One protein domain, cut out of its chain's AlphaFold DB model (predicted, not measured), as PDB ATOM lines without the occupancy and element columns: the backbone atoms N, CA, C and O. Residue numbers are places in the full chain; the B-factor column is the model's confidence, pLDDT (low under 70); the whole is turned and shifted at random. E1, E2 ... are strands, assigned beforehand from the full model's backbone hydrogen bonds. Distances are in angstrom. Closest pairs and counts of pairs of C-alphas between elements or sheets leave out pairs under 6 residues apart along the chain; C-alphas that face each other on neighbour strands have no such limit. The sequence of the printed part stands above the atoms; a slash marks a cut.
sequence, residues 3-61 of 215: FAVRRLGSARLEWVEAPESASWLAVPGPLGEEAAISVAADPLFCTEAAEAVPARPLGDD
ATOM      1  N   PHE A   3      18.763  22.809 -32.497       72.62
ATOM      2  CA  PHE A   3      19.980  23.620 -32.603       72.62
ATOM      3  C   PHE A   3      20.800  23.238 -33.838       72.62
ATOM      4  O   PHE A   3      20.550  22.214 -34.479       72.62
ATOM      5  N   ALA A   4      21.744  24.101 -34.210       74.75
ATOM      6  CA  ALA A   4      22.587  23.894 -35.376       74.75
ATOM      7  C   ALA A   4      23.772  22.986 -35.031       74.75
ATOM      8  O   ALA A   4      24.476  23.196 -34.043       74.75
ATOM      9  N   VAL A   5      24.037  22.009 -35.889       73.81
ATOM     10  CA  VAL A   5      25.215  21.146 -35.810       73.81
ATOM     11  C   VAL A   5      26.014  21.200 -37.094       73.81
ATOM     12  O   VAL A   5      25.544  21.642 -38.143       73.81
ATOM     13  N   ARG A   6      27.238  20.692 -37.008       75.19
ATOM     14  CA  ARG A   6      28.105  20.454 -38.154       75.19
ATOM     15  C   ARG A   6      28.607  19.030 -38.114       75.19
ATOM     16  O   ARG A   6      29.200  18.622 -37.116       75.19
ATOM     17  N   ARG A   7      28.413  18.295 -39.206       80.62
ATOM     18  CA  ARG A   7      28.986  16.956 -39.338       80.62
ATOM     19  C   ARG A   7      30.504  17.020 -39.399       80.62
ATOM     20  O   ARG A   7      31.084  17.921 -40.010       80.62
ATOM     21  N   LEU A   8      31.139  16.032 -38.792       77.38
ATOM     22  CA  LEU A   8      32.564  15.796 -38.887       77.38
ATOM     23  C   LEU A   8      32.952  15.690 -40.366       77.38
ATOM     24  O   LEU A   8      32.414  14.871 -41.104       77.38
ATOM     25  N   GLY A   9      33.862  16.556 -40.804       70.81
ATOM     26  CA  GLY A   9      34.325  16.597 -42.188       70.81
ATOM     27  C   GLY A   9      33.384  17.290 -43.179       70.81
ATOM     28  O   GLY A   9      33.670  17.261 -44.374       70.81
ATOM     29  N   SER A  10      32.314  17.947 -42.712       74.00
ATOM     30  CA  SER A  10      31.459  18.822 -43.527       74.00
ATOM     31  C   SER A  10      31.653  20.298 -43.189       74.00
ATOM     32  O   SER A  10      31.934  20.677 -42.049       74.00
ATOM     33  N   ALA A  11      31.456  21.155 -44.190       65.69
ATOM     34  CA  ALA A  11      31.382  22.602 -44.005       65.69
ATOM     35  C   ALA A  11      29.944  23.103 -43.783       65.69
ATOM     36  O   ALA A  11      29.756  24.290 -43.520       65.69
ATOM     37  N   ARG A  12      28.941  22.227 -43.914       70.19
ATOM     38  CA  ARG A  12      27.525  22.589 -43.834       70.19
ATOM     39  C   ARG A  12      27.025  22.602 -42.395       70.19
ATOM     40  O   ARG A  12      27.429  21.775 -41.580       70.19
ATOM     41  N   LEU A  13      26.115  23.533 -42.126       71.44
ATOM     42  CA  LEU A  13      25.282  23.513 -40.930       71.44
ATOM     43  C   LEU A  13      23.969  22.793 -41.239       71.44
ATOM     44  O   LEU A  13      23.394  22.968 -42.314       71.44
ATOM     45  N   GLU A  14      23.513  21.993 -40.285       74.06
ATOM     46  CA  GLU A  14      22.234  21.287 -40.316       74.06
ATOM     47  C   GLU A  14      21.502  21.552 -39.002       74.06
ATOM     48  O   GLU A  14      22.128  21.654 -37.946       74.06
ATOM     49  N   TRP A  15      20.177  21.667 -39.054       78.06
ATOM     50  CA  TRP A  15      19.376  21.666 -37.837       78.06
ATOM     51  C   TRP A  15      19.180  20.238 -37.357       78.06
ATOM     52  O   TRP A  15      18.838  19.359 -38.150       78.06
ATOM     53  N   VAL A  16      19.331  20.019 -36.056       81.94
ATOM     54  CA  VAL A  16      18.971  18.748 -35.429       81.94
ATOM     55  C   VAL A  16      18.120  18.941 -34.195       81.94
ATOM     56  O   VAL A  16      18.129  20.008 -33.579       81.94
ATOM     57  N   GLU A  17      17.423  17.876 -33.822       87.69
ATOM     58  CA  GLU A  17      16.753  17.750 -32.537       87.69
ATOM     59  C   GLU A  17      17.484  16.737 -31.663       87.69
ATOM     60  O   GLU A  17      17.540  15.553 -31.993       87.69
ATOM     61  N   ALA A  18      18.041  17.204 -30.542       82.50
ATOM     62  CA  ALA A  18      18.742  16.350 -29.585       82.50
ATOM     63  C   ALA A  18      18.658  16.899 -28.142       82.50
ATOM     64  O   ALA A  18      18.184  18.028 -27.934       82.50
ATOM     65  N   PRO A  19      19.095  16.125 -27.130       78.00
ATOM     66  CA  PRO A  19      19.324  16.625 -25.774       78.00
ATOM     67  C   PRO A  19      20.459  17.666 -25.736       78.00
ATOM     68  O   PRO A  19      21.468  17.509 -26.417       78.00
ATOM     69  N   GLU A  20      20.312  18.711 -24.918       66.62
ATOM     70  CA  GLU A  20      21.215  19.881 -24.866       66.62
ATOM     71  C   GLU A  20      22.614  19.568 -24.289       66.62
ATOM     72  O   GLU A  20      23.572  20.295 -24.527       66.62
ATOM     73  N   SER A  21      22.761  18.457 -23.562       65.94
ATOM     74  CA  SER A  21      23.976  18.115 -22.811       65.94
ATOM     75  C   SER A  21      25.064  17.390 -23.614       65.94
ATOM     76  O   SER A  21      26.107  17.061 -23.053       65.94
ATOM     77  N   ALA A  22      24.838  17.078 -24.892       63.16
ATOM     78  CA  ALA A  22      25.752  16.252 -25.680       63.16
ATOM     79  C   ALA A  22      26.726  17.093 -26.516       63.16
ATOM     80  O   ALA A  22      26.319  17.843 -27.403       63.16
ATOM     81  N   SER A  23      28.031  16.924 -26.280       69.81
ATOM     82  CA  SER A  23      29.078  17.568 -27.090       69.81
ATOM     83  C   SER A  23      29.166  16.979 -28.500       69.81
ATOM     84  O   SER A  23      29.435  17.699 -29.456       69.81
ATOM     85  N   TRP A  24      28.901  15.678 -28.628       80.06
ATOM     86  CA  TRP A  24      28.943  14.927 -29.877       80.06
ATOM     87  C   TRP A  24      27.619  14.216 -30.119       80.06
ATOM     88  O   TRP A  24      27.024  13.643 -29.205       80.06
ATOM     89  N   LEU A  25      27.175  14.250 -31.368       82.75
ATOM     90  CA  LEU A  25      25.886  13.737 -31.799       82.75
ATOM     91  C   LEU A  25      26.055  12.796 -32.985       82.75
ATOM     92  O   LEU A  25      26.856  13.052 -33.880       82.75
ATOM     93  N   ALA A  26      25.271  11.730 -33.007       91.44
ATOM     94  CA  ALA A  26      25.083  10.876 -34.161       91.44
ATOM     95  C   ALA A  26      23.866  11.388 -34.936       91.44
ATOM     96  O   ALA A  26      22.767  11.500 -34.385       91.44
ATOM     97  N   VAL A  27      24.081  11.730 -36.205       91.31
ATOM     98  CA  VAL A  27      23.048  12.260 -37.100       91.31
ATOM     99  C   VAL A  27      22.856  11.290 -38.273       91.31
ATOM    100  O   VAL A  27      23.854  10.894 -38.887       91.31
ATOM    101  N   PRO A  28      21.616  10.925 -38.643       93.81
ATOM    102  CA  PRO A  28      21.332  10.055 -39.784       93.81
ATOM    103  C   PRO A  28      21.968  10.547 -41.085       93.81
ATOM    104  O   PRO A  28      22.010  11.747 -41.349       93.81
ATOM    105  N   GLY A  29      22.445   9.624 -41.909       91.69
ATOM    106  CA  GLY A  29      23.155   9.891 -43.152       91.69
ATOM    107  C   GLY A  29      23.134   8.700 -44.122       91.69
ATOM    108  O   GLY A  29      22.571   7.647 -43.816       91.69
ATOM    109  N   PRO A  30      23.730   8.835 -45.322       91.69
ATOM    110  CA  PRO A  30      23.591   7.847 -46.400       91.69
ATOM    111  C   PRO A  30      24.176   6.461 -46.099       91.69
ATOM    112  O   PRO A  30      23.787   5.483 -46.729       91.69
ATOM    113  N   LEU A  31      25.132   6.376 -45.170       93.62
ATOM    114  CA  LEU A  31      25.799   5.127 -44.785       93.62
ATOM    115  C   LEU A  31      25.477   4.704 -43.345       93.62
ATOM    116  O   LEU A  31      26.217   3.922 -42.758       93.62
ATOM    117  N   GLY A  32      24.379   5.204 -42.780       94.56
ATOM    118  CA  GLY A  32      24.047   5.060 -41.365       94.56
ATOM    119  C   GLY A  32      24.232   6.390 -40.653       94.56
ATOM    120  O   GLY A  32      23.937   7.438 -41.213       94.56
ATOM    121  N   GLU A  33      24.717   6.375 -39.422       95.50
ATOM    122  CA  GLU A  33      24.925   7.604 -38.660       95.50
ATOM    123  C   GLU A  33      26.306   8.212 -38.919       95.50
ATOM    124  O   GLU A  33      27.267   7.529 -39.292       95.50
ATOM    125  N   GLU A  34      26.402   9.519 -38.710       90.88
ATOM    126  CA  GLU A  34      27.630  10.291 -38.844       90.88
ATOM    127  C   GLU A  34      27.787  11.221 -37.646       90.88
ATOM    128  O   GLU A  34      26.806  11.774 -37.143       90.88
ATOM    129  N   ALA A  35      29.027  11.407 -37.203       83.69
ATOM    130  CA  ALA A  35      29.316  12.272 -36.073       83.69
ATOM    131  C   ALA A  35      29.109  13.745 -36.433       83.69
ATOM    132  O   ALA A  35      29.518  14.198 -37.502       83.69
ATOM    133  N   ALA A  36      28.527  14.506 -35.517       80.00
ATOM    134  CA  ALA A  36      28.347  15.940 -35.618       80.00
ATOM    135  C   ALA A  36      28.583  16.613 -34.267       80.00
ATOM    136  O   ALA A  36      28.348  16.023 -33.213       80.00
ATOM    137  N   ILE A  37      29.026  17.863 -34.311       75.44
ATOM    138  CA  ILE A  37      29.231  18.699 -33.131       75.44
ATOM    139  C   ILE A  37      28.198  19.821 -33.113       75.44
ATOM    140  O   ILE A  37      27.896  20.413 -34.157       75.44
ATOM    141  N   SER A  38      27.664  20.113 -31.926       68.50
ATOM    142  CA  SER A  38      26.842  21.303 -31.709       68.50
ATOM    143  C   SER A  38      27.659  22.554 -32.008       68.50
ATOM    144  O   SER A  38      28.795  22.704 -31.558       68.50
ATOM    145  N   VAL A  39      27.092  23.456 -32.801       62.12
ATOM    146  CA  VAL A  39      27.680  24.765 -33.052       62.12
ATOM    147  C   VAL A  39      26.826  25.771 -32.302       62.12
ATOM    148  O   VAL A  39      25.623  25.855 -32.538       62.12
ATOM    149  N   ALA A  40      27.452  26.574 -31.440       55.34
ATOM    150  CA  ALA A  40      26.850  27.801 -30.928       55.34
ATOM    151  C   ALA A  40      26.696  28.789 -32.099       55.34
ATOM    152  O   ALA A  40      27.515  29.684 -32.300       55.34
ATOM    153  N   ALA A  41      25.720  28.534 -32.964       47.81
ATOM    154  CA  ALA A  41      25.394  29.385 -34.087       47.81
ATOM    155  C   ALA A  41      24.406  30.453 -33.613       47.81
ATOM    156  O   ALA A  41      23.394  30.141 -32.990       47.81
ATOM    157  N   ASP A  42      24.706  31.710 -33.934       44.94
ATOM    158  CA  ASP A  42      23.731  32.800 -33.900       44.94
ATOM    159  C   ASP A  42      22.560  32.417 -34.841       44.94
ATOM    160  O   ASP A  42      22.838  31.935 -35.952       44.94
ATOM    161  N   PRO A  43      21.277  32.600 -34.465       41.69
ATOM    162  CA  PRO A  43      20.120  32.204 -35.280       41.69
ATOM    163  C   PRO A  43      20.137  32.753 -36.715       41.69
ATOM    164  O   PRO A  43      19.511  32.194 -37.607       41.69
ATOM    165  N   LEU A  44      20.918  33.808 -36.963       42.31
ATOM    166  CA  LEU A  44      21.098  34.463 -38.260       42.31
ATOM    167  C   LEU A  44      21.802  33.610 -39.337       42.31
ATOM    168  O   LEU A  44      21.772  33.985 -40.508       42.31
ATOM    169  N   PHE A  45      22.459  32.496 -38.984       44.91
ATOM    170  CA  PHE A  45      23.251  31.690 -39.937       44.91
ATOM    171  C   PHE A  45      22.541  30.455 -40.490       44.91
ATOM    172  O   PHE A  45      23.076  29.789 -41.378       44.91
ATOM    173  N   CYS A  46      21.357  30.145 -39.975       45.59
ATOM    174  CA  CYS A  46      20.586  28.990 -40.391       45.59
ATOM    175  C   CYS A  46      19.205  29.479 -40.811       45.59
ATOM    176  O   CYS A  46      18.511  30.123 -40.031       45.59
ATOM    177  N   THR A  47      18.792  29.199 -42.045       48.06
ATOM    178  CA  THR A  47      17.430  29.527 -42.466       48.06
ATOM    179  C   THR A  47      16.458  28.752 -41.571       48.06
ATOM    180  O   THR A  47      16.529  27.525 -41.469       48.06
ATOM    181  N   GLU A  48      15.567  29.461 -40.874       47.56
ATOM    182  CA  GLU A  48      14.592  28.873 -39.937       47.56
ATOM    183  C   GLU A  48      13.711  27.793 -40.596       47.56
ATOM    184  O   GLU A  48      13.195  26.905 -39.916       47.56
ATOM    185  N   ALA A  49      13.607  27.828 -41.930       51.78
ATOM    186  CA  ALA A  49      12.832  26.915 -42.762       51.78
ATOM    187  C   ALA A  49      13.440  25.513 -42.960       51.78
ATOM    188  O   ALA A  49      12.762  24.649 -43.511       51.78
ATOM    189  N   ALA A  50      14.691  25.256 -42.560       62.34
ATOM    190  CA  ALA A  50      15.256  23.914 -42.685       62.34
ATOM    191  C   ALA A  50      14.726  22.986 -41.569       62.34
ATOM    192  O   ALA A  50      14.799  23.302 -40.372       62.34
ATOM    193  N   GLU A  51      14.160  21.853 -41.992       75.25
ATOM    194  CA  GLU A  51      13.645  20.800 -41.117       75.25
ATOM    195  C   GLU A  51      14.780  20.227 -40.264       75.25
ATOM    196  O   GLU A  51      15.905  20.044 -40.737       75.25
ATOM    197  N   ALA A  52      14.498  20.016 -38.980       82.06
ATOM    198  CA  ALA A  52      15.480  19.478 -38.059       82.06
ATOM    199  C   ALA A  52      15.504  17.951 -38.156       82.06
ATOM    200  O   ALA A  52      14.460  17.304 -38.165       82.06
ATOM    201  N   VAL A  53      16.700  17.374 -38.213       86.75
ATOM    202  CA  VAL A  53      16.887  15.921 -38.275       86.75
ATOM    203  C   VAL A  53      17.031  15.372 -36.850       86.75
ATOM    204  O   VAL A  53      17.738  15.978 -36.042       86.75
ATOM    205  N   PRO A  54      16.409  14.235 -36.491       91.00
ATOM    206  CA  PRO A  54      16.624  13.640 -35.176       91.00
ATOM    207  C   PRO A  54      18.095  13.253 -34.999       91.00
ATOM    208  O   PRO A  54      18.700  12.665 -35.897       91.00
ATOM    209  N   ALA A  55      18.666  13.564 -33.838       90.75
ATOM    210  CA  ALA A  55      20.028  13.190 -33.491       90.75
ATOM    211  C   ALA A  55      20.098  12.658 -32.057       90.75
ATOM    212  O   ALA A  55      19.359  13.088 -31.168       90.75
ATOM    213  N   ARG A  56      21.016  11.720 -31.820       92.75
ATOM    214  CA  ARG A  56      21.271  11.159 -30.485       92.75
ATOM    215  C   ARG A  56      22.675  11.520 -30.006       92.75
ATOM    216  O   ARG A  56      23.553  11.716 -30.840       92.75
ATOM    217  N   PRO A  57      22.931  11.561 -28.692       87.50
ATOM    218  CA  PRO A  57      24.292  11.635 -28.174       87.50
ATOM    219  C   PRO A  57      25.148  10.457 -28.661       87.50
ATOM    220  O   PRO A  57      24.667   9.321 -28.746       87.50
ATOM    221  N   LEU A  58      26.410  10.739 -28.973       80.81
ATOM    222  CA  LEU A  58      27.438   9.718 -29.168       80.81
ATOM    223  C   LEU A  58      27.915   9.191 -27.809       80.81
ATOM    224  O   LEU A  58      28.081   9.968 -26.869       80.81
ATOM    225  N   GLY A  59      28.153   7.882 -27.713       81.19
ATOM    226  CA  GLY A  59      28.814   7.266 -26.562       81.19
ATOM    227  C   GLY A  59      30.337   7.423 -26.609       81.19
ATOM    228  O   GLY A  59      30.919   7.638 -27.673       81.19
ATOM    229  N   ASP A  60      31.007   7.260 -25.466       79.88
ATOM    230  CA  ASP A  60      32.460   7.464 -25.349       79.88
ATOM    231  C   ASP A  60      33.280   6.582 -26.300       79.88
ATOM    232  O   ASP A  60      34.274   7.035 -26.867       79.88
ATOM    233  N   ASP A  61      32.870   5.328 -26.497       84.88
ATOM    234  CA  ASP A  61      33.545   4.413 -27.421       84.88
ATOM    235  C   ASP A  61      33.412   4.883 -28.876       84.88
ATOM    236  O   ASP A  61      34.370   4.793 -29.641       84.88
TER     237      ASP A  61
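This is residues 3 to 61 of the 215 residues of an uncharacterized protein of bacterium HR27 (UniProt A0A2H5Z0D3). With little regular structure, this is a small curled sheet of two hairpins, E1 with E2 and E3 with E4, like part of a barrel; the unnamed stretch 39 to 61 loops out and returns to bridge its edges, residues 53 to 54 pairing with E2 and 56 to 57 with E3. The 59 printed residues hold four strands, E1 to E4, and no named helix; the antiparallel order is E2 E1 E4 E3, class all strand, 23 residues in named elements. It is compact, radius of gyration of the C-alphas 10.9 A, spans 34 by 26 by 19 A.

Find C-alpha 3 at (19.980, 23.620, -32.603), where E1, residues 3 to 7, begins. E2 is 13 to 17, E3 is 24 to 29, 15.3 A, and E4 is 32 to 38, 19.1 A, ending at (26.842, 21.303, -31.709).

Look at N 5 and O 14, 2.8 A, between E1 and E2. N 6 and O 37, 2.9 A apart, are within hydrogen-bond range between the antiparallel neighbours E1 and E4, as are N 29 and O 32, 2.7 A apart, between E3 and E4. The sheet is strongly twisted.

The printed part has no cut and no long link. pLDDT is under 70 at residues 11, 20 to 23 and 38 to 50.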